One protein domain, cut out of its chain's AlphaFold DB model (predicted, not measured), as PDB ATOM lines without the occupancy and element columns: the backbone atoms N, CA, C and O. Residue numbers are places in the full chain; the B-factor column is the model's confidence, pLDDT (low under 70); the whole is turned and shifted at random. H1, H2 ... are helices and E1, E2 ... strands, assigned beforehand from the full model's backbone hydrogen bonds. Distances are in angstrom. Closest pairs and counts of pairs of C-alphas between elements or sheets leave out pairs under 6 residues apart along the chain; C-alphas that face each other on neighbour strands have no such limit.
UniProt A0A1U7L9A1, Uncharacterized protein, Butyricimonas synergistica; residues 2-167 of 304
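Overview. This is residues 2 to 167 of the 304 residues of an uncharacterized protein of Butyricimonas synergistica (UniProt A0A1U7L9A1). A strongly twisted sheet of three strands, E1 E2 E3, is covered on one face by H1 and on the other by the hairpin E4 E5, whose strands cross it in a small sandwich. On the far side of that hairpin sit the short helices H3 and H4, and the long helix H2 runs out past them as an arm, from whose tip the chain folds back through residues 93 to 102 into H3. The 166 printed residues hold five named strands and four named helices in the order E1 E2 E3 H1 H2 H3 H4 E4 E5, a mixed class. Both sheets, in the orders E1 E2 E3 and E4 E5, are antiparallel. The whole is compact, with a radius of gyration of the C-alphas of 17.4 A, yet elongated, spanning 60 by 36 by 31 A.

Along the chain. Find C-alpha 2 at (28.351, 16.046, -3.769), where E1 begins; it runs over residues 2 to 9, 21.6 A. E2, residues 14 to 22, is 24.7 A long, and E3, residues 28 to 37, is 24.2 A. Next come H1, residues 47 to 61, 20.8 A, and H2, residues 63 to 92, which runs 43.1 A to C-alpha 92 at (-24.852, 18.121, -4.577). H3 is residues 103 to 110, 11.5 A, and H4 residues 128 to 138, 15.3 A. E4, residues 141 to 147, is 19.4 A, and E5, residues 151 to 157, is 19.5 A, ending at (11.707, 19.778, -6.310).

Arrangement. Start at the meander E1 E2 E3, each strand the antiparallel neighbour of the one before: look for N 4 and O 18 at 2.9 A, and N 17 and O 33 at 2.8 A. H1 is on this sheet, making two layers; the closest C-alphas of E2 and H1, Phe 21 and Lys 58, are 6.2 A apart. In the hairpin E4 and E5, N 145 and O 153 are 3.0 A apart. The two sheets form a sandwich, face to face, with strands at 76 degrees; the closest C-alphas of E3 and E4 are Ile 32 and Ala 143, 6.4 A. H3 touches H4, about perpendicular at 88 degrees, closest at C-alphas 103 and 131, 5.3 A. H2, with residues 74 to 81 alone, touches H3 in a helical hairpin, at a shallow tilt of 26 degrees, opposite ways; C-alphas 77 and 104 are closest, 6.1 A. Every O i to N i+4 pair is within hydrogen-bond range in H2 and H4, against 8 of 11 in H1 and 2 of 4 in H3.

Size, cuts and confidence. The C-alphas farthest apart, those of Lys 48 and Gly 95, are 59.8 A apart. The printed part has no cut. The link H3 to H4, 17 residues, is long. Look for pLDDT under 70 at residue 12, residues 38 to 42 and residues 162 to 167.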
ATOM      1  N   ASN A   2      27.904  17.431  -3.615       93.50
ATOM      2  CA  ASN A   2      28.351  16.046  -3.769       93.50
ATOM      3  C   ASN A   2      27.362  15.286  -4.653       93.50
ATOM      4  O   ASN A   2      26.153  15.402  -4.462       93.50
ATOM      5  N   VAL A   3      27.865  14.513  -5.611       93.44
ATOM      6  CA  VAL A   3      27.056  13.637  -6.468       93.44
ATOM      7  C   VAL A   3      27.170  12.215  -5.938       93.44
ATOM      8  O   VAL A   3      28.275  11.705  -5.782       93.44
ATOM      9  N   PHE A   4      26.034  11.573  -5.669       92.44
ATOM     10  CA  PHE A   4      25.997  10.218  -5.109       92.44
ATOM     11  C   PHE A   4      25.693   9.133  -6.140       92.44
ATOM     12  O   PHE A   4      25.974   7.965  -5.889       92.44
ATOM     13  N   GLY A   5      25.103   9.487  -7.281       92.69
ATOM     14  CA  GLY A   5      24.850   8.522  -8.344       92.69
ATOM     15  C   GLY A   5      23.738   8.929  -9.296       92.69
ATOM     16  O   GLY A   5      22.956   9.847  -9.031       92.69
ATOM     17  N   PHE A   6      23.678   8.209 -10.409       92.38
ATOM     18  CA  PHE A   6      22.648   8.351 -11.426       92.38
ATOM     19  C   PHE A   6      21.495   7.388 -11.149       92.38
ATOM     20  O   PHE A   6      21.690   6.275 -10.665       92.38
ATOM     21  N   LEU A   7      20.283   7.843 -11.439       93.19
ATOM     22  CA  LEU A   7      19.042   7.097 -11.290       93.19
ATOM     23  C   LEU A   7      18.247   7.253 -12.586       93.19
ATOM     24  O   LEU A   7      18.347   8.282 -13.257       93.19
ATOM     25  N   ASP A   8      17.418   6.274 -12.921       85.19
ATOM     26  CA  ASP A   8      16.581   6.346 -14.112       85.19
ATOM     27  C   ASP A   8      15.127   5.971 -13.833       85.19
ATOM     28  O   ASP A   8      14.765   5.317 -12.851       85.19
ATOM     29  N   ASN A   9      14.283   6.438 -14.740       83.06
ATOM     30  CA  ASN A   9      12.950   5.930 -14.959       83.06
ATOM     31  C   ASN A   9      12.793   5.707 -16.461       83.06
ATOM     32  O   ASN A   9      12.181   6.505 -17.176       83.06
ATOM     33  N   THR A  10      13.381   4.611 -16.944       73.81
ATOM     34  CA  THR A  10      13.355   4.221 -18.365       73.81
ATOM     35  C   THR A  10      11.951   4.225 -18.980       73.81
ATOM     36  O   THR A  10      11.790   4.658 -20.120       73.81
ATOM     37  N   LYS A  11      10.909   3.849 -18.222       74.12
ATOM     38  CA  LYS A  11       9.504   3.884 -18.678       74.12
ATOM     39  C   LYS A  11       9.013   5.292 -19.017       74.12
ATOM     40  O   LYS A  11       8.178   5.450 -19.904       74.12
ATOM     41  N   ALA A  12       9.491   6.301 -18.292       68.25
ATOM     42  CA  ALA A  12       9.167   7.703 -18.534       68.25
ATOM     43  C   ALA A  12      10.198   8.408 -19.434       68.25
ATOM     44  O   ALA A  12       9.970   9.558 -19.816       68.25
ATOM     45  N   SER A  13      11.301   7.728 -19.775       77.62
ATOM     46  CA  SER A  13      12.479   8.315 -20.426       77.62
ATOM     47  C   SER A  13      13.011   9.530 -19.656       77.62
ATOM     48  O   SER A  13      13.345  10.559 -20.238       77.62
ATOM     49  N   GLU A  14      13.033   9.422 -18.328       84.62
ATOM     50  CA  GLU A  14      13.536  10.452 -17.420       84.62
ATOM     51  C   GLU A  14      14.763   9.918 -16.687       84.62
ATOM     52  O   GLU A  14      14.789   8.759 -16.270       84.62
ATOM     53  N   PHE A  15      15.766  10.774 -16.518       88.88
ATOM     54  CA  PHE A  15      17.015  10.416 -15.859       88.88
ATOM     55  C   PHE A  15      17.390  11.479 -14.842       88.88
ATOM     56  O   PHE A  15      17.197  12.681 -15.062       88.88
ATOM     57  N   TYR A  16      17.932  11.016 -13.724       95.69
ATOM     58  CA  TYR A  16      18.148  11.814 -12.537       95.69
ATOM     59  C   TYR A  16      19.539  11.616 -11.956       95.69
ATOM     60  O   TYR A  16      20.193  10.597 -12.171       95.69
ATOM     61  N   ILE A  17      19.961  12.590 -11.165       95.94
ATOM     62  CA  ILE A  17      21.207  12.566 -10.420       95.94
ATOM     63  C   ILE A  17      20.921  12.885  -8.957       95.94
ATOM     64  O   ILE A  17      20.317  13.909  -8.615       95.94
ATOM     65  N   ARG A  18      21.318  11.971  -8.074       97.56
ATOM     66  CA  ARG A  18      21.209  12.163  -6.631       97.56
ATOM     67  C   ARG A  18      22.341  13.080  -6.188       97.56
ATOM     68  O   ARG A  18      23.511  12.735  -6.342       97.56
ATOM     69  N   THR A  19      21.982  14.240  -5.651       97.31
ATOM     70  CA  THR A  19      22.926  15.325  -5.363       97.31
ATOM     71  C   THR A  19      22.679  15.893  -3.974       97.31
ATOM     72  O   THR A  19      21.533  16.149  -3.605       97.31
ATOM     73  N   GLN A  20      23.757  16.117  -3.226       97.81
ATOM     74  CA  GLN A  20      23.779  16.949  -2.030       97.81
ATOM     75  C   GLN A  20      24.227  18.359  -2.397       97.81
ATOM     76  O   GLN A  20      25.377  18.591  -2.795       97.81
ATOM     77  N   PHE A  21      23.327  19.316  -2.231       97.12
ATOM     78  CA  PHE A  21      23.657  20.731  -2.280       97.12
ATOM     79  C   PHE A  21      24.143  21.154  -0.902       97.12
ATOM     80  O   PHE A  21      23.475  20.874   0.082       97.12
ATOM     81  N   ILE A  22      25.317  21.778  -0.847       96.38
ATOM     82  CA  ILE A  22      25.893  22.356   0.371       96.38
ATOM     83  C   ILE A  22      25.971  23.857   0.110       96.38
ATOM     84  O   ILE A  22      26.564  24.271  -0.898       96.38
ATOM     85  N   GLN A  23      25.276  24.622   0.940       94.44
ATOM     86  CA  GLN A  23      25.209  26.077   0.911       94.44
ATOM     87  C   GLN A  23      26.352  26.679   1.734       94.44
ATOM     88  O   GLN A  23      27.115  25.956   2.370       94.44
ATOM     89  N   ASP A  24      26.501  27.997   1.659       91.38
ATOM     90  CA  ASP A  24      27.640  28.700   2.256       91.38
ATOM     91  C   ASP A  24      27.476  28.873   3.783       91.38
ATOM     92  O   ASP A  24      28.446  29.136   4.481       91.38
ATOM     93  N   ASP A  25      26.257  28.673   4.297       92.69
ATOM     94  CA  ASP A  25      25.882  28.623   5.718       92.69
ATOM     95  C   ASP A  25      25.921  27.192   6.298       92.69
ATOM     96  O   ASP A  25      25.256  26.901   7.292       92.69
ATOM     97  N   ASP A  26      26.638  26.278   5.636       93.38
ATOM     98  CA  ASP A  26      26.718  24.840   5.931       93.38
ATOM     99  C   ASP A  26      25.382  24.075   5.856       93.38
ATOM    100  O   ASP A  26      25.343  22.853   6.062       93.38
ATOM    101  N   PHE A  27      24.275  24.732   5.486       96.50
ATOM    102  CA  PHE A  27      23.026  24.033   5.221       96.50
ATOM    103  C   PHE A  27      23.225  23.070   4.052       96.50
ATOM    104  O   PHE A  27      23.706  23.443   2.977       96.50
ATOM    105  N   SER A  28      22.826  21.811   4.241       96.12
ATOM    106  CA  SER A  28      22.896  20.815   3.180       96.12
ATOM    107  C   SER A  28      21.567  20.122   2.934       96.12
ATOM    108  O   SER A  28      20.815  19.803   3.855       96.12
ATOM    109  N   TRP A  29      21.285  19.871   1.658       97.69
ATOM    110  CA  TRP A  29      20.068  19.210   1.213       97.69
ATOM    111  C   TRP A  29      20.374  18.164   0.148       97.69
ATOM    112  O   TRP A  29      20.934  18.475  -0.906       97.69
ATOM    113  N   THR A  30      19.980  16.919   0.412       97.75
ATOM    114  CA  THR A  30      20.125  15.807  -0.533       97.75
ATOM    115  C   THR A  30      18.808  15.560  -1.249       97.75
ATOM    116  O   THR A  30      17.776  15.342  -0.619       97.75
ATOM    117  N   THR A  31      18.844  15.556  -2.579       97.44
ATOM    118  CA  THR A  31      17.657  15.374  -3.420       97.44
ATOM    119  C   THR A  31      18.003  14.681  -4.741       97.44
ATOM    120  O   THR A  31      19.147  14.284  -4.975       97.44
ATOM    121  N   ILE A  32      17.001  14.504  -5.601       96.75
ATOM    122  CA  ILE A  32      17.094  13.810  -6.885       96.75
ATOM    123  C   ILE A  32      16.715  14.801  -7.985       96.75
ATOM    124  O   ILE A  32      15.544  15.127  -8.154       96.75
ATOM    125  N   VAL A  33      17.704  15.286  -8.736       94.94
ATOM    126  CA  VAL A  33      17.505  16.316  -9.766       94.94
ATOM    127  C   VAL A  33      17.469  15.671 -11.147       94.94
ATOM    128  O   VAL A  33      18.353  14.874 -11.452       94.94
ATOM    129  N   PRO A  34      16.484  15.973 -12.010       91.88
ATOM    130  CA  PRO A  34      16.509  15.455 -13.367       91.88
ATOM    131  C   PRO A  34      17.599  16.137 -14.196       91.88
ATOM    132  O   PRO A  34      17.768  17.347 -14.093       91.88
ATOM    133  N   TYR A  35      18.273  15.382 -15.059       83.50
ATOM    134  CA  TYR A  35      19.125  15.915 -16.135       83.50
ATOM    135  C   TYR A  35      18.603  15.534 -17.530       83.50
ATOM    136  O   TYR A  35      18.995  16.132 -18.530       83.50
ATOM    137  N   ILE A  36      17.648  14.599 -17.592       76.56
ATOM    138  CA  ILE A  36      16.777  14.371 -18.746       76.56
ATOM    139  C   ILE A  36      15.330  14.385 -18.241       76.56
ATOM    140  O   ILE A  36      14.933  13.543 -17.434       76.56
ATOM    141  N   TYR A  37      14.539  15.359 -18.695       75.56
ATOM    142  CA  TYR A  37      13.152  15.575 -18.289       75.56
ATOM    143  C   TYR A  37      12.301  16.058 -19.462       75.56
ATOM    144  O   TYR A  37      12.275  17.239 -19.815       75.56
ATOM    145  N   ARG A  38      11.524  15.141 -20.043       67.31
ATOM    146  CA  ARG A  38      10.697  15.387 -21.236       67.31
ATOM    147  C   ARG A  38       9.744  16.581 -21.106       67.31
ATOM    148  O   ARG A  38       9.455  17.240 -22.099       67.31
ATOM    149  N   ARG A  39       9.227  16.860 -19.903       65.56
ATOM    150  CA  ARG A  39       8.194  17.894 -19.684       65.56
ATOM    151  C   ARG A  39       8.729  19.317 -19.736       65.56
ATOM    152  O   ARG A  39       8.040  20.188 -20.252       65.56
ATOM    153  N   THR A  40       9.949  19.539 -19.258       61.09
ATOM    154  CA  THR A  40      10.654  20.816 -19.446       61.09
ATOM    155  C   THR A  40      11.507  20.801 -20.710       61.09
ATOM    156  O   THR A  40      11.988  21.846 -21.144       61.09
ATOM    157  N   GLY A  41      11.697  19.619 -21.302       59.78
ATOM    158  CA  GLY A  41      12.631  19.415 -22.388       59.78
ATOM    159  C   GLY A  41      14.088  19.489 -21.928       59.78
ATOM    160  O   GLY A  41      14.963  19.733 -22.745       59.78
ATOM    161  N   LEU A  42      14.373  19.303 -20.644       68.25
ATOM    162  CA  LEU A  42      15.751  19.195 -20.179       68.25
ATOM    163  C   LEU A  42      16.376  17.923 -20.763       68.25
ATOM    164  O   LEU A  42      15.787  16.854 -20.643       68.25
ATOM    165  N   GLU A  43      17.533  18.029 -21.405       70.56
ATOM    166  CA  GLU A  43      18.276  16.877 -21.919       70.56
ATOM    167  C   GLU A  43      19.764  17.224 -21.964       70.56
ATOM    168  O   GLU A  43      20.255  17.840 -22.909       70.56
ATOM    169  N   LEU A  44      20.470  16.865 -20.897       73.62
ATOM    170  CA  LEU A  44      21.897  17.107 -20.741       73.62
ATOM    171  C   LEU A  44      22.647  15.811 -21.049       73.62
ATOM    172  O   LEU A  44      22.333  14.763 -20.487       73.62
ATOM    173  N   LYS A  45      23.606  15.873 -21.979       72.56
ATOM    174  CA  LYS A  45      24.280  14.679 -22.532       72.56
ATOM    175  C   LYS A  45      25.711  14.497 -22.051       72.56
ATOM    176  O   LYS A  45      26.239  13.398 -22.160       72.56
ATOM    177  N   ASN A  46      26.342  15.561 -21.563       81.19
ATOM    178  CA  ASN A  46      27.716  15.523 -21.079       81.19
ATOM    179  C   ASN A  46      27.795  16.013 -19.630       81.19
ATOM    180  O   ASN A  46      26.939  16.756 -19.150       81.19
ATOM    181  N   GLU A  47      28.848  15.584 -18.942       87.19
ATOM    182  CA  GLU A  47      29.048  15.846 -17.517       87.19
ATOM    183  C   GLU A  47      29.221  17.332 -17.202       87.19
ATOM    184  O   GLU A  47      28.763  17.789 -16.155       87.19
ATOM    185  N   LYS A  48      29.828  18.103 -18.114       81.56
ATOM    186  CA  LYS A  48      30.025  19.547 -17.940       81.56
ATOM    187  C   LYS A  48      28.685  20.277 -17.873       81.56
ATOM    188  O   LYS A  48      28.447  21.016 -16.922       81.56
ATOM    189  N   ASP A  49      27.791  20.007 -18.819       70.19
ATOM    190  CA  ASP A  49      26.457  20.608 -18.862       70.19
ATOM    191  C   ASP A  49      25.621  20.198 -17.644       70.19
ATOM    192  O   ASP A  49      24.902  21.022 -17.078       70.19
ATOM    193  N   ILE A  50      25.739  18.939 -17.199       83.38
ATOM    194  CA  ILE A  50      25.091  18.462 -15.969       83.38
ATOM    195  C   ILE A  50      25.627  19.227 -14.757       83.38
ATOM    196  O   ILE A  50      24.840  19.721 -13.952       83.38
ATOM    197  N   ALA A  51      26.947  19.367 -14.627       87.12
ATOM    198  CA  ALA A  51      27.566  20.080 -13.516       87.12
ATOM    199  C   ALA A  51      27.166  21.562 -13.489       87.12
ATOM    200  O   ALA A  51      26.820  22.089 -12.430       87.12
ATOM    201  N   ASP A  52      27.171  22.234 -14.640       78.06
ATOM    202  CA  ASP A  52      26.786  23.642 -14.744       78.06
ATOM    203  C   ASP A  52      25.291  23.841 -14.466       78.06
ATOM    204  O   ASP A  52      24.906  24.766 -13.743       78.06
ATOM    205  N   TYR A  53      24.446  22.915 -14.920       83.31
ATOM    206  CA  TYR A  53      23.036  22.894 -14.552       83.31
ATOM    207  C   TYR A  53      22.834  22.698 -13.043       83.31
ATOM    208  O   TYR A  53      22.088  23.466 -12.431       83.31
ATOM    209  N   LEU A  54      23.529  21.749 -12.408       90.62
ATOM    210  CA  LEU A  54      23.449  21.541 -10.959       90.62
ATOM    211  C   LEU A  54      23.872  22.793 -10.180       90.62
ATOM    212  O   LEU A  54      23.191  23.186  -9.232       90.62
ATOM    213  N   LYS A  55      24.937  23.481 -10.608       88.19
ATOM    214  CA  LYS A  55      25.327  24.779 -10.025       88.19
ATOM    215  C   LYS A  55      24.207  25.806 -10.171       88.19
ATOM    216  O   LYS A  55      23.897  26.501  -9.207       88.19
ATOM    217  N   SER A  56      23.562  25.864 -11.337       85.88
ATOM    218  CA  SER A  56      22.490  26.828 -11.608       85.88
ATOM    219  C   SER A  56      21.249  26.633 -10.726       85.88
ATOM    220  O   SER A  56      20.596  27.615 -10.363       85.88
ATOM    221  N   VAL A  57      20.938  25.387 -10.344       88.81
ATOM    222  CA  VAL A  57      19.778  25.064  -9.499       88.81
ATOM    223  C   VAL A  57      20.096  25.050  -8.003       88.81
ATOM    224  O   VAL A  57      19.160  25.032  -7.207       88.81
ATOM    225  N   LYS A  58      21.377  25.127  -7.596       94.06
ATOM    226  CA  LYS A  58      21.806  25.182  -6.177       94.06
ATOM    227  C   LYS A  58      21.034  26.243  -5.381       94.06
ATOM    228  O   LYS A  58      20.677  25.995  -4.231       94.06
ATOM    229  N   LYS A  59      20.734  27.388  -6.003       92.06
ATOM    230  CA  LYS A  59      19.994  28.509  -5.396       92.06
ATOM    231  C   LYS A  59      18.582  28.158  -4.909       92.06
ATOM    232  O   LYS A  59      18.057  28.860  -4.058       92.06
ATOM    233  N   TYR A  60      17.975  27.087  -5.426       94.94
ATOM    234  CA  TYR A  60      16.640  26.630  -5.017       94.94
ATOM    235  C   TYR A  60      16.668  25.675  -3.817       94.94
ATOM    236  O   TYR A  60      15.630  25.189  -3.379       94.94
ATOM    237  N   PHE A  61      17.852  25.372  -3.288       96.69
ATOM    238  CA  PHE A  61      18.037  24.468  -2.154       96.69
ATOM    239  C   PHE A  61      18.641  25.193  -0.948       96.69
ATOM    240  O   PHE A  61      19.439  24.614  -0.212       96.69
ATOM    241  N   THR A  62      18.314  26.476  -0.781       97.00
ATOM    242  CA  THR A  62      18.551  27.209   0.468       97.00
ATOM    243  C   THR A  62      17.348  27.032   1.388       97.00
ATOM    244  O   THR A  62      16.228  26.821   0.916       97.00
ATOM    245  N   LYS A  63      17.569  27.127   2.701       96.44
ATOM    246  CA  LYS A  63      16.497  26.998   3.693       96.44
ATOM    247  C   LYS A  63      15.386  28.024   3.458       96.44
ATOM    248  O   LYS A  63      14.228  27.647   3.315       96.44
ATOM    249  N   ASP A  64      15.762  29.291   3.291       96.44
ATOM    250  CA  ASP A  64      14.818  30.390   3.064       96.44
ATOM    251  C   ASP A  64      13.989  30.206   1.792       96.44
ATOM    252  O   ASP A  64      12.776  30.436   1.802       96.44
ATOM    253  N   TRP A  65      14.612  29.763   0.692       95.75
ATOM    254  CA  TRP A  65      13.886  29.493  -0.549       95.75
ATOM    255  C   TRP A  65      12.908  28.336  -0.369       95.75
ATOM    256  O   TRP A  65      11.745  28.451  -0.740       95.75
ATOM    257  N   MET A  66      13.361  27.222   0.206       97.75
ATOM    258  CA  MET A  66      12.518  26.043   0.387       97.75
ATOM    259  C   MET A  66      11.325  26.341   1.297       97.75
ATOM    260  O   MET A  66      10.196  26.007   0.940       97.75
ATOM    261  N   ASP A  67      11.555  27.009   2.428       97.56
ATOM    262  CA  ASP A  67      10.513  27.343   3.397       97.56
ATOM    263  C   ASP A  67       9.488  28.317   2.799       97.56
ATOM    264  O   ASP A  67       8.277  28.103   2.917       97.56
ATOM    265  N   SER A  68       9.955  29.363   2.106       97.38
ATOM    266  CA  SER A  68       9.072  30.338   1.452       97.38
ATOM    267  C   SER A  68       8.287  29.725   0.289       97.38
ATOM    268  O   SER A  68       7.068  29.899   0.223       97.38
ATOM    269  N   TRP A  69       8.946  28.949  -0.576       96.88
ATOM    270  CA  TRP A  69       8.315  28.279  -1.710       96.88
ATOM    271  C   TRP A  69       7.257  27.272  -1.251       96.88
ATOM    272  O   TRP A  69       6.114  27.325  -1.701       96.88
ATOM    273  N   VAL A  70       7.588  26.396  -0.292       98.12
ATOM    274  CA  VAL A  70       6.629  25.416   0.246       98.12
ATOM    275  C   VAL A  70       5.444  26.112   0.901       98.12
ATOM    276  O   VAL A  70       4.306  25.673   0.724       98.12
ATOM    277  N   LYS A  71       5.682  27.188   1.660       97.81
ATOM    278  CA  LYS A  71       4.614  27.939   2.322       97.81
ATOM    279  C   LYS A  71       3.603  28.483   1.312       97.81
ATOM    280  O   LYS A  71       2.402  28.309   1.528       97.81
ATOM    281  N   GLU A  72       4.070  29.102   0.230       96.25
ATOM    282  CA  GLU A  72       3.180  29.682  -0.780       96.25
ATOM    283  C   GLU A  72       2.449  28.597  -1.579       96.25
ATOM    284  O   GLU A  72       1.221  28.601  -1.670       96.25
ATOM    285  N   GLU A  73       3.170  27.581  -2.050       96.12
ATOM    286  CA  GLU A  73       2.590  26.489  -2.836       96.12
ATOM    287  C   GLU A  73       1.572  25.659  -2.042       96.12
ATOM    288  O   GLU A  73       0.515  25.261  -2.547       96.12
ATOM    289  N   LYS A  74       1.843  25.421  -0.755       97.62
ATOM    290  CA  LYS A  74       0.911  24.720   0.131       97.62
ATOM    291  C   LYS A  74      -0.339  25.551   0.395       97.62
ATOM    292  O   LYS A  74      -1.433  24.984   0.442       97.62
ATOM    293  N   LYS A  75      -0.207  26.871   0.532       97.44
ATOM    294  CA  LYS A  75      -1.345  27.790   0.666       97.44
ATOM    295  C   LYS A  75      -2.231  27.749  -0.583       97.44
ATOM    296  O   LYS A  75      -3.442  27.576  -0.439       97.44
ATOM    297  N   GLU A  76      -1.652  27.812  -1.785       94.75
ATOM    298  CA  GLU A  76      -2.401  27.654  -3.043       94.75
ATOM    299  C   GLU A  76      -3.108  26.294  -3.125       94.75
ATOM    300  O   GLU A  76      -4.292  26.216  -3.462       94.75
ATOM    301  N   CYS A  77      -2.408  25.214  -2.771       96.38
ATOM    302  CA  CYS A  77      -2.966  23.864  -2.776       96.38
ATOM    303  C   CYS A  77      -4.173  23.729  -1.832       96.38
ATOM    304  O   CYS A  77      -5.170  23.097  -2.187       96.38
ATOM    305  N   LEU A  78      -4.102  24.310  -0.630       97.38
ATOM    306  CA  LEU A  78      -5.209  24.300   0.330       97.38
ATOM    307  C   LEU A  78      -6.398  25.132  -0.167       97.38
ATOM    308  O   LEU A  78      -7.541  24.690  -0.043       97.38
ATOM    309  N   ALA A  79      -6.141  26.281  -0.793       96.25
ATOM    310  CA  ALA A  79      -7.185  27.098  -1.408       96.25
ATOM    311  C   ALA A  79      -7.898  26.360  -2.562       96.25
ATOM    312  O   ALA A  79      -9.124  26.408  -2.659       96.25
ATOM    313  N   ASP A  80      -7.162  25.620  -3.400       93.81
ATOM    314  CA  ASP A  80      -7.735  24.788  -4.471       93.81
ATOM    315  C   ASP A  80      -8.599  23.637  -3.922       93.81
ATOM    316  O   ASP A  80      -9.663  23.334  -4.473       93.81
ATOM    317  N   ILE A  81      -8.190  23.015  -2.809       96.50
ATOM    318  CA  ILE A  81      -9.012  22.012  -2.113       96.50
ATOM    319  C   ILE A  81     -10.335  22.632  -1.661       96.50
ATOM    320  O   ILE A  81     -11.394  22.059  -1.929       96.50
ATOM    321  N   GLU A  82     -10.289  23.795  -1.015       96.94
ATOM    322  CA  GLU A  82     -11.484  24.457  -0.492       96.94
ATOM    323  C   GLU A  82     -12.434  24.901  -1.614       96.94
ATOM    324  O   GLU A  82     -13.634  24.622  -1.579       96.94
ATOM    325  N   ALA A  83     -11.893  25.476  -2.691       95.19
ATOM    326  CA  ALA A  83     -12.673  25.845  -3.869       95.19
ATOM    327  C   ALA A  83     -13.392  24.636  -4.496       95.19
ATOM    328  O   ALA A  83     -14.561  24.724  -4.887       95.19
ATOM    329  N   LYS A  84     -12.723  23.478  -4.567       94.75
ATOM    330  CA  LYS A  84     -13.325  22.238  -5.079       94.75
ATOM    331  C   LYS A  84     -14.383  21.668  -4.142       94.75
ATOM    332  O   LYS A  84     -15.388  21.155  -4.635       94.75
ATOM    333  N   LYS A  85     -14.198  21.770  -2.820       96.38
ATOM    334  CA  LYS A  85     -15.225  21.384  -1.838       96.38
ATOM    335  C   LYS A  85     -16.486  22.222  -2.013       96.38
ATOM    336  O   LYS A  85     -17.562  21.651  -2.166       96.38
ATOM    337  N   LYS A  86     -16.344  23.546  -2.119       95.38
ATOM    338  CA  LYS A  86     -17.466  24.453  -2.393       95.38
ATOM    339  C   LYS A  86     -18.182  24.100  -3.702       95.38
ATOM    340  O   LYS A  86     -19.398  23.950  -3.721       95.38
ATOM    341  N   GLN A  87     -17.430  23.859  -4.778       93.50
ATOM    342  CA  GLN A  87     -18.016  23.438  -6.056       93.50
ATOM    343  C   GLN A  87     -18.779  22.105  -5.950       93.50
ATOM    344  O   GLN A  87     -19.777  21.907  -6.646       93.50
ATOM    345  N   ASN A  88     -18.295  21.165  -5.138       95.12
ATOM    346  CA  ASN A  88     -18.981  19.899  -4.909       95.12
ATOM    347  C   ASN A  88     -20.270  20.087  -4.111       95.12
ATOM    348  O   ASN A  88     -21.286  19.553  -4.544       95.12
ATOM    349  N   ALA A  89     -20.264  20.912  -3.061       94.88
ATOM    350  CA  ALA A  89     -21.480  21.263  -2.329       94.88
ATOM    351  C   ALA A  89     -22.540  21.872  -3.268       94.88
ATOM    352  O   ALA A  89     -23.692  21.439  -3.277       94.88
ATOM    353  N   ASP A  90     -22.138  22.776  -4.170       93.94
ATOM    354  CA  ASP A  90     -23.036  23.351  -5.183       93.94
ATOM    355  C   ASP A  90     -23.554  22.311  -6.195       93.94
ATOM    356  O   ASP A  90     -24.619  22.480  -6.794       93.94
ATOM    357  N   LYS A  91     -22.778  21.262  -6.504       92.94
ATOM    358  CA  LYS A  91     -23.226  20.158  -7.377       92.94
ATOM    359  C   LYS A  91     -24.259  19.304  -6.657       92.94
ATOM    360  O   LYS A  91     -25.297  19.016  -7.248       92.94
ATOM    361  N   GLU A  92     -23.985  18.951  -5.410       94.75
ATOM    362  CA  GLU A  92     -24.852  18.121  -4.577       94.75
ATOM    363  C   GLU A  92     -26.188  18.813  -4.307       94.75
ATOM    364  O   GLU A  92     -27.233  18.199  -4.507       94.75
ATOM    365  N   ALA A  93     -26.179  20.120  -4.021       94.81
ATOM    366  CA  ALA A  93     -27.394  20.931  -3.898       94.81
ATOM    367  C   ALA A  93     -28.261  20.935  -5.176       94.81
ATOM    368  O   ALA A  93     -29.468  21.145  -5.116       94.81
ATOM    369  N   ARG A  94     -27.662  20.671  -6.345       94.25
ATOM    370  CA  ARG A  94     -28.351  20.523  -7.643       94.25
ATOM    371  C   ARG A  94     -28.636  19.060  -8.010       94.25
ATOM    372  O   ARG A  94     -28.878  18.769  -9.182       94.25
ATOM    373  N   GLY A  95     -28.532  18.134  -7.057       94.44
ATOM    374  CA  GLY A  95     -28.753  16.700  -7.262       94.44
ATOM    375  C   GLY A  95     -27.670  15.998  -8.090       94.44
ATOM    376  O   GLY A  95     -27.897  14.905  -8.604       94.44
ATOM    377  N   LYS A  96     -26.491  16.610  -8.271       94.31
ATOM    378  CA  LYS A  96     -25.366  16.022  -9.016       94.31
ATOM    379  C   LYS A  96     -24.339  15.418  -8.063       94.31
ATOM    380  O   LYS A  96     -24.047  15.973  -7.014       94.31
ATOM    381  N   LYS A  97     -23.707  14.322  -8.487       92.69
ATOM    382  CA  LYS A  97     -22.637  13.664  -7.725       92.69
ATOM    383  C   LYS A  97     -21.391  14.556  -7.611       92.69
ATOM    384  O   LYS A  97     -20.912  15.091  -8.619       92.69
ATOM    385  N   ALA A  98     -20.838  14.665  -6.404       90.75
ATOM    386  CA  ALA A  98     -19.558  15.318  -6.161       90.75
ATOM    387  C   ALA A  98     -18.411  14.652  -6.937       90.75
ATOM    388  O   ALA A  98     -18.398  13.449  -7.205       90.75
ATOM    389  N   SER A  99     -17.424  15.460  -7.314       89.00
ATOM    390  CA  SER A  99     -16.201  14.981  -7.952       89.00
ATOM    391  C   SER A  99     -15.145  14.686  -6.894       89.00
ATOM    392  O   SER A  99     -14.892  15.514  -6.025       89.00
ATOM    393  N   GLU A 100     -14.491  13.534  -6.984       88.56
ATOM    394  CA  GLU A 100     -13.415  13.180  -6.059       88.56
ATOM    395  C   GLU A 100     -12.249  14.183  -6.168       88.56
ATOM    396  O   GLU A 100     -11.714  14.434  -7.256       88.56
ATOM    397  N   ILE A 101     -11.850  14.772  -5.042       91.12
ATOM    398  CA  ILE A 101     -10.703  15.680  -4.960       91.12
ATOM    399  C   ILE A 101      -9.504  14.819  -4.598       91.12
ATOM    400  O   ILE A 101      -9.421  14.366  -3.466       91.12
ATOM    401  N   VAL A 102      -8.591  14.576  -5.543       90.50
ATOM    402  CA  VAL A 102      -7.484  13.638  -5.283       90.50
ATOM    403  C   VAL A 102      -6.105  14.212  -5.545       90.50
ATOM    404  O   VAL A 102      -5.235  14.124  -4.687       90.50
ATOM    405  N   THR A 103      -5.890  14.830  -6.709       92.81
ATOM    406  CA  THR A 103      -4.571  15.362  -7.088       92.81
ATOM    407  C   THR A 103      -3.974  16.319  -6.038       92.81
ATOM    408  O   THR A 103      -2.799  16.150  -5.728       92.81
ATOM    409  N   PRO A 104      -4.736  17.257  -5.433       94.31
ATOM    410  CA  PRO A 104      -4.193  18.129  -4.387       94.31
ATOM    411  C   PRO A 104      -3.767  17.373  -3.120       94.31
ATOM    412  O   PRO A 104      -2.721  17.662  -2.554       94.31
ATOM    413  N   TYR A 105      -4.513  16.345  -2.705       95.25
ATOM    414  CA  TYR A 105      -4.124  15.529  -1.548       95.25
ATOM    415  C   TYR A 105      -2.873  14.688  -1.812       95.25
ATOM    416  O   TYR A 105      -2.109  14.445  -0.888       95.25
ATOM    417  N   VAL A 106      -2.623  14.288  -3.064       96.44
ATOM    418  CA  VAL A 106      -1.354  13.647  -3.456       96.44
ATOM    419  C   VAL A 106      -0.175  14.623  -3.365       96.44
ATOM    420  O   VAL A 106       0.939  14.196  -3.081       96.44
ATOM    421  N   LEU A 107      -0.404  15.923  -3.578       97.19
ATOM    422  CA  LEU A 107       0.642  16.945  -3.491       97.19
ATOM    423  C   LEU A 107       1.050  17.251  -2.040       97.19
ATOM    424  O   LEU A 107       2.223  17.506  -1.789       97.19
ATOM    425  N   LEU A 108       0.118  17.186  -1.081       97.12
ATOM    426  CA  LEU A 108       0.375  17.590   0.308       97.12
ATOM    427  C   LEU A 108       1.585  16.892   0.971       97.12
ATOM    428  O   LEU A 108       2.405  17.610   1.547       97.12
ATOM    429  N   PRO A 109       1.766  15.556   0.890       97.25
ATOM    430  CA  PRO A 109       2.944  14.897   1.464       97.25
ATOM    431  C   PRO A 109       4.254  15.261   0.756       97.25
ATOM    432  O   PRO A 109       5.323  15.257   1.369       97.25
ATOM    433  N   LEU A 110       4.183  15.598  -0.536       98.06
ATOM    434  CA  LEU A 110       5.354  15.949  -1.339       98.06
ATOM    435  C   LEU A 110       5.955  17.306  -0.946       98.06
ATOM    436  O   LEU A 110       7.131  17.540  -1.206       98.06
ATOM    437  N   PHE A 111       5.208  18.172  -0.251       98.19
ATOM    438  CA  PHE A 111       5.744  19.413   0.325       98.19
ATOM    439  C   PHE A 111       6.783  19.197   1.430       98.19
ATOM    440  O   PHE A 111       7.425  20.154   1.850       98.19
ATOM    441  N   SER A 112       6.999  17.958   1.880       97.12
ATOM    442  CA  SER A 112       8.180  17.624   2.684       97.12
ATOM    443  C   SER A 112       9.494  17.788   1.907       97.12
ATOM    444  O   SER A 112      10.555  17.812   2.527       97.12
ATOM    445  N   LEU A 113       9.428  17.855   0.565       98.06
ATOM    446  CA  LEU A 113      10.549  17.879  -0.386       98.06
ATOM    447  C   LEU A 113      11.476  16.654  -0.299       98.06
ATOM    448  O   LEU A 113      12.469  16.559  -1.024       98.06
ATOM    449  N   LYS A 114      11.149  15.704   0.581       96.88
ATOM    450  CA  LYS A 114      11.851  14.442   0.759       96.88
ATOM    451  C   LYS A 114      11.323  13.413  -0.230       96.88
ATOM    452  O   LYS A 114      10.278  13.571  -0.861       96.88
ATOM    453  N   GLU A 115      12.090  12.347  -0.364       96.31
ATOM    454  CA  GLU A 115      11.713  11.197  -1.163       96.31
ATOM    455  C   GLU A 115      10.581  10.421  -0.470       96.31
ATOM    456  O   GLU A 115      10.826   9.730   0.513       96.31
ATOM    457  N   CYS A 116       9.353  10.527  -0.986       96.75
ATOM    458  CA  CYS A 116       8.177   9.849  -0.435       96.75
ATOM    459  C   CYS A 116       7.932   8.513  -1.146       96.75
ATOM    460  O   CYS A 116       7.861   8.460  -2.373       96.75
ATOM    461  N   ASN A 117       7.733   7.433  -0.401       95.69
ATOM    462  CA  ASN A 117       7.303   6.139  -0.910       95.69
ATOM    463  C   ASN A 117       5.842   6.197  -1.376       95.69
ATOM    464  O   ASN A 117       4.913   6.423  -0.599       95.69
ATOM    465  N   ASN A 118       5.636   5.898  -2.658       94.25
ATOM    466  CA  ASN A 118       4.339   5.979  -3.317       94.25
ATOM    467  C   ASN A 118       3.271   5.055  -2.710       94.25
ATOM    468  O   ASN A 118       2.089   5.322  -2.892       94.25
ATOM    469  N   LYS A 119       3.662   3.967  -2.031       91.94
ATOM    470  CA  LYS A 119       2.723   3.006  -1.427       91.94
ATOM    471  C   LYS A 119       2.328   3.357   0.005       91.94
ATOM    472  O   LYS A 119       1.221   3.020   0.406       91.94
ATOM    473  N   THR A 120       3.232   3.960   0.775       92.38
ATOM    474  CA  THR A 120       3.069   4.113   2.233       92.38
ATOM    475  C   THR A 120       2.911   5.560   2.683       92.38
ATOM    476  O   THR A 120       2.335   5.795   3.736       92.38
ATOM    477  N   GLU A 121       3.413   6.527   1.911       94.81
ATOM    478  CA  GLU A 121       3.447   7.945   2.305       94.81
ATOM    479  C   GLU A 121       2.560   8.835   1.424       94.81
ATOM    480  O   GLU A 121       2.261   9.971   1.793       94.81
ATOM    481  N   LEU A 122       2.109   8.335   0.267       94.50
ATOM    482  CA  LEU A 122       1.128   9.017  -0.579       94.50
ATOM    483  C   LEU A 122      -0.276   8.427  -0.370       94.50
ATOM    484  O   LEU A 122      -0.396   7.238  -0.073       94.50
ATOM    485  N   PRO A 123      -1.352   9.221  -0.553       91.81
ATOM    486  CA  PRO A 123      -2.713   8.722  -0.406       91.81
ATOM    487  C   PRO A 123      -2.985   7.534  -1.340       91.81
ATOM    488  O   PRO A 123      -2.593   7.587  -2.515       91.81
ATOM    489  N   PRO A 124      -3.692   6.492  -0.867       86.75
ATOM    490  CA  PRO A 124      -4.013   5.334  -1.687       86.75
ATOM    491  C   PRO A 124      -4.838   5.769  -2.901       86.75
ATOM    492  O   PRO A 124      -5.902   6.372  -2.776       86.75
ATOM    493  N   ASN A 125      -4.328   5.481  -4.100       86.62
ATOM    494  CA  ASN A 125      -5.001   5.816  -5.347       86.62
ATOM    495  C   ASN A 125      -4.737   4.737  -6.410       86.62
ATOM    496  O   ASN A 125      -3.571   4.524  -6.758       86.62
ATOM    497  N   PRO A 126      -5.779   4.123  -7.007       82.19
ATOM    498  CA  PRO A 126      -5.610   3.106  -8.053       82.19
ATOM    499  C   PRO A 126      -4.918   3.644  -9.319       82.19
ATOM    500  O   PRO A 126      -4.453   2.882 -10.159       82.19
ATOM    501  N   ASN A 127      -4.839   4.966  -9.470       88.62
ATOM    502  CA  ASN A 127      -4.221   5.669 -10.582       88.62
ATOM    503  C   ASN A 127      -3.271   6.790 -10.115       88.62
ATOM    504  O   ASN A 127      -3.276   7.903 -10.654       88.62
ATOM    505  N   LEU A 128      -2.446   6.505  -9.102       91.56
ATOM    506  CA  LEU A 128      -1.456   7.442  -8.560       91.56
ATOM    507  C   LEU A 128      -0.529   8.019  -9.643       91.56
ATOM    508  O   LEU A 128      -0.279   9.224  -9.664       91.56
ATOM    509  N   GLN A 129      -0.099   7.193 -10.604       89.19
ATOM    510  CA  GLN A 129       0.757   7.631 -11.710       89.19
ATOM    511  C   GLN A 129       0.119   8.762 -12.530       89.19
ATOM    512  O   GLN A 129       0.797   9.724 -12.882       89.19
ATOM    513  N   ARG A 130      -1.195   8.703 -12.801       88.25
ATOM    514  CA  ARG A 130      -1.909   9.796 -13.480       88.25
ATOM    515  C   ARG A 130      -1.938  11.057 -12.626       88.25
ATOM    516  O   ARG A 130      -1.828  12.142 -13.183       88.25
ATOM    517  N   ARG A 131      -2.084  10.940 -11.300       94.31
ATOM    518  CA  ARG A 131      -2.087  12.100 -10.387       94.31
ATOM    519  C   ARG A 131      -0.732  12.797 -10.377       94.31
ATOM    520  O   ARG A 131      -0.688  14.003 -10.593       94.31
ATOM    521  N   LEU A 132       0.351  12.033 -10.240       93.44
ATOM    522  CA  LEU A 132       1.718  12.544 -10.354       93.44
ATOM    523  C   LEU A 132       1.957  13.177 -11.730       93.44
ATOM    524  O   LEU A 132       2.501  14.274 -11.816       93.44
ATOM    525  N   GLN A 133       1.471  12.552 -12.807       86.75
ATOM    526  CA  GLN A 133       1.564  13.133 -14.143       86.75
ATOM    527  C   GLN A 133       0.793  14.452 -14.263       86.75
ATOM    528  O   GLN A 133       1.308  15.397 -14.843       86.75
ATOM    529  N   SER A 134      -0.407  14.553 -13.686       87.12
ATOM    530  CA  SER A 134      -1.174  15.803 -13.678       87.12
ATOM    531  C   SER A 134      -0.473  16.921 -12.903       87.12
ATOM    532  O   SER A 134      -0.588  18.073 -13.304       87.12
ATOM    533  N   LEU A 135       0.265  16.597 -11.834       92.50
ATOM    534  CA  LEU A 135       1.100  17.568 -11.114       92.50
ATOM    535  C   LEU A 135       2.301  18.017 -11.960       92.50
ATOM    536  O   LEU A 135       2.599  19.208 -12.048       92.50
ATOM    537  N   LYS A 136       2.954  17.084 -12.662       88.94
ATOM    538  CA  LYS A 136       3.990  17.434 -13.647       88.94
ATOM    539  C   LYS A 136       3.430  18.336 -14.747       88.94
ATOM    540  O   LYS A 136       4.035  19.345 -15.091       88.94
ATOM    541  N   ASP A 137       2.243  18.011 -15.258       81.62
ATOM    542  CA  ASP A 137       1.546  18.796 -16.278       81.62
ATOM    543  C   ASP A 137       1.067  20.156 -15.742       81.62
ATOM    544  O   ASP A 137       0.859  21.073 -16.531       81.62
ATOM    545  N   SER A 138       0.897  20.340 -14.426       79.88
ATOM    546  CA  SER A 138       0.476  21.625 -13.856       79.88
ATOM    547  C   SER A 138       1.619  22.610 -13.643       79.88
ATOM    548  O   SER A 138       1.356  23.809 -13.568       79.88
ATOM    549  N   GLY A 139       2.862  22.142 -13.563       81.38
ATOM    550  CA  GLY A 139       3.999  23.022 -13.298       81.38
ATOM    551  C   GLY A 139       5.180  22.334 -12.640       81.38
ATOM    552  O   GLY A 139       6.316  22.750 -12.845       81.38
ATOM    553  N   TYR A 140       4.908  21.305 -11.841       92.56
ATOM    554  CA  TYR A 140       5.862  20.820 -10.856       92.56
ATOM    555  C   TYR A 140       6.954  19.945 -11.467       92.56
ATOM    556  O   TYR A 140       6.725  19.134 -12.371       92.56
ATOM    557  N   THR A 141       8.150  20.057 -10.899       92.94
ATOM    558  CA  THR A 141       9.235  19.115 -11.168       92.94
ATOM    559  C   THR A 141       9.180  18.023 -10.110       92.94
ATOM    560  O   THR A 141       9.403  18.285  -8.931       92.94
ATOM    561  N   ILE A 142       8.838  16.802 -10.526       95.56
ATOM    562  CA  ILE A 142       8.725  15.649  -9.628       95.56
ATOM    563  C   ILE A 142       9.633  14.545 -10.154       95.56
ATOM    564  O   ILE A 142       9.397  14.013 -11.242       95.56
ATOM    565  N   ALA A 143      10.651  14.179  -9.384       95.50
ATOM    566  CA  ALA A 143      11.442  12.995  -9.671       95.50
ATOM    567  C   ALA A 143      10.669  11.752  -9.229       95.50
ATOM    568  O   ALA A 143      10.212  11.690  -8.089       95.50
ATOM    569  N   ILE A 144      10.503  10.780 -10.128       95.12
ATOM    570  CA  ILE A 144       9.855   9.499  -9.825       95.12
ATOM    571  C   ILE A 144      10.870   8.396 -10.083       95.12
ATOM    572  O   ILE A 144      11.215   8.160 -11.244       95.12
ATOM    573  N   VAL A 145      11.317   7.721  -9.027       94.38
ATOM    574  CA  VAL A 145      12.381   6.709  -9.094       94.38
ATOM    575  C   VAL A 145      11.848   5.356  -8.644       94.38
ATOM    576  O   VAL A 145      11.106   5.254  -7.667       94.38
ATOM    577  N   GLN A 146      12.213   4.300  -9.368       92.00
ATOM    578  CA  GLN A 146      11.856   2.927  -9.031       92.00
ATOM    579  C   GLN A 146      13.096   2.185  -8.508       92.00
ATOM    580  O   GLN A 146      14.069   2.016  -9.233       92.00
ATOM    581  N   TYR A 147      13.043   1.707  -7.263       90.12
ATOM    582  CA  TYR A 147      14.076   0.856  -6.668       90.12
ATOM    583  C   TYR A 147      13.587  -0.590  -6.662       90.12
ATOM    584  O   TYR A 147      12.703  -0.971  -5.888       90.12
ATOM    585  N   GLY A 148      14.149  -1.398  -7.560       86.25
ATOM    586  CA  GLY A 148      13.714  -2.779  -7.751       86.25
ATOM    587  C   GLY A 148      12.241  -2.876  -8.164       86.25
ATOM    588  O   GLY A 148      11.681  -1.982  -8.798       86.25
ATOM    589  N   ARG A 149      11.580  -3.986  -7.830       80.31
ATOM    590  CA  ARG A 149      10.168  -4.209  -8.203       80.31
ATOM    591  C   ARG A 149       9.170  -3.639  -7.196       80.31
ATOM    592  O   ARG A 149       7.999  -3.475  -7.526       80.31
ATOM    593  N   GLU A 150       9.616  -3.345  -5.980       82.81
ATOM    594  CA  GLU A 150       8.706  -3.172  -4.846       82.81
ATOM    595  C   GLU A 150       8.508  -1.721  -4.431       82.81
ATOM    596  O   GLU A 150       7.421  -1.374  -3.953       82.81
ATOM    597  N   LYS A 151       9.523  -0.877  -4.642       90.50
ATOM    598  CA  LYS A 151       9.550   0.495  -4.148       90.50
ATOM    599  C   LYS A 151       9.590   1.481  -5.306       90.50
ATOM    600  O   LYS A 151      10.475   1.449  -6.155       90.50
ATOM    601  N   THR A 152       8.637   2.400  -5.311       94.00
ATOM    602  CA  THR A 152       8.657   3.577  -6.178       94.00
ATOM    603  C   THR A 152       8.495   4.790  -5.294       94.00
ATOM    604  O   THR A 152       7.653   4.788  -4.396       94.00
ATOM    605  N   THR A 153       9.309   5.804  -5.529       96.12
ATOM    606  CA  THR A 153       9.302   7.033  -4.753       96.12
ATOM    607  C   THR A 153       9.013   8.225  -5.644       96.12
ATOM    608  O   THR A 153       9.256   8.189  -6.853       96.12
ATOM    609  N   SER A 154       8.483   9.281  -5.040       97.31
ATOM    610  CA  SER A 154       8.279  10.577  -5.675       97.31
ATOM    611  C   SER A 154       8.907  11.660  -4.808       97.31
ATOM    612  O   SER A 154       8.681  11.694  -3.603       97.31
ATOM    613  N   THR A 155       9.680  12.549  -5.422       97.75
ATOM    614  CA  THR A 155      10.319  13.691  -4.755       97.75
ATOM    615  C   THR A 155       9.925  14.963  -5.488       97.75
ATOM    616  O   THR A 155      10.147  15.062  -6.696       97.75
ATOM    617  N   LEU A 156       9.328  15.924  -4.786       97.94
ATOM    618  CA  LEU A 156       9.038  17.248  -5.337       97.94
ATOM    619  C   LEU A 156      10.274  18.132  -5.215       97.94
ATOM    620  O   LEU A 156      10.884  18.206  -4.151       97.94
ATOM    621  N   LEU A 157      10.627  18.805  -6.306       96.88
ATOM    622  CA  LEU A 157      11.707  19.778  -6.310       96.88
ATOM    623  C   LEU A 157      11.122  21.186  -6.151       96.88
ATOM    624  O   LEU A 157      10.156  21.502  -6.852       96.88
ATOM    625  N   PRO A 158      11.720  22.039  -5.297       96.44
ATOM    626  CA  PRO A 158      11.277  23.409  -5.039       96.44
ATOM    627  C   PRO A 158      11.676  24.352  -6.185       96.44
ATOM    628  O   PRO A 158      12.230  25.426  -5.981       96.44
ATOM    629  N   PHE A 159      11.475  23.919  -7.425       90.88
ATOM    630  CA  PHE A 159      11.709  24.748  -8.596       90.88
ATOM    631  C   PHE A 159      10.466  25.595  -8.872       90.88
ATOM    632  O   PHE A 159       9.350  25.103  -8.672       90.88
ATOM    633  N   PRO A 160      10.633  26.819  -9.403       84.50
ATOM    634  CA  PRO A 160       9.527  27.548 -10.010       84.50
ATOM    635  C   PRO A 160       8.768  26.646 -10.986       84.50
ATOM    636  O   PRO A 160       9.375  25.828 -11.695       84.50
ATOM    637  N   LYS A 161       7.439  26.769 -11.030       79.94
ATOM    638  CA  LYS A 161       6.620  25.950 -11.935       79.94
ATOM    639  C   LYS A 161       7.095  26.187 -13.371       79.94
ATOM    640  O   LYS A 161       7.419  27.310 -13.737       79.94
ATOM    641  N   TYR A 162       7.087  25.182 -14.252       61.69
ATOM    642  CA  TYR A 162       7.566  25.380 -15.637       61.69
ATOM    643  C   TYR A 162       6.823  26.510 -16.388       61.69
ATOM    644  O   TYR A 162       7.363  27.084 -17.331       61.69
ATOM    645  N   LYS A 163       5.590  26.839 -15.973       50.94
ATOM    646  CA  LYS A 163       4.820  27.986 -16.483       50.94
ATOM    647  C   LYS A 163       5.473  29.328 -16.132       50.94
ATOM    648  O   LYS A 163       5.426  30.257 -16.927       50.94
ATOM    649  N   GLU A 164       6.135  29.401 -14.985       44.47
ATOM    650  CA  GLU A 164       6.956  30.534 -14.546       44.47
ATOM    651  C   GLU A 164       8.339  30.516 -15.216       44.47
ATOM    652  O   GLU A 164       8.956  31.565 -15.378       44.47
ATOM    653  N   MET A 165       8.790  29.356 -15.720       44.56
ATOM    654  CA  MET A 165       9.987  29.234 -16.572       44.56
ATOM    655  C   MET A 165       9.770  29.688 -18.027       44.56
ATOM    656  O   MET A 165      10.618  29.469 -18.889       44.56
ATOM    657  N   GLY A 166       8.661  30.377 -18.305       40.88
ATOM    658  CA  GLY A 166       8.532  31.210 -19.491       40.88
ATOM    659  C   GLY A 166       7.992  30.537 -20.753       40.88
ATOM    660  O   GLY A 166       8.061  31.178 -21.800       40.88
ATOM    661  N   TYR A 167       7.414  29.339 -20.672       44.84
ATOM    662  CA  TYR A 167       6.603  28.803 -21.772       44.84
ATOM    663  C   TYR A 167       5.246  29.509 -21.826       44.84
ATOM    664  O   TYR A 167       4.592  29.697 -20.798       44.84
TER     665      TYR A 167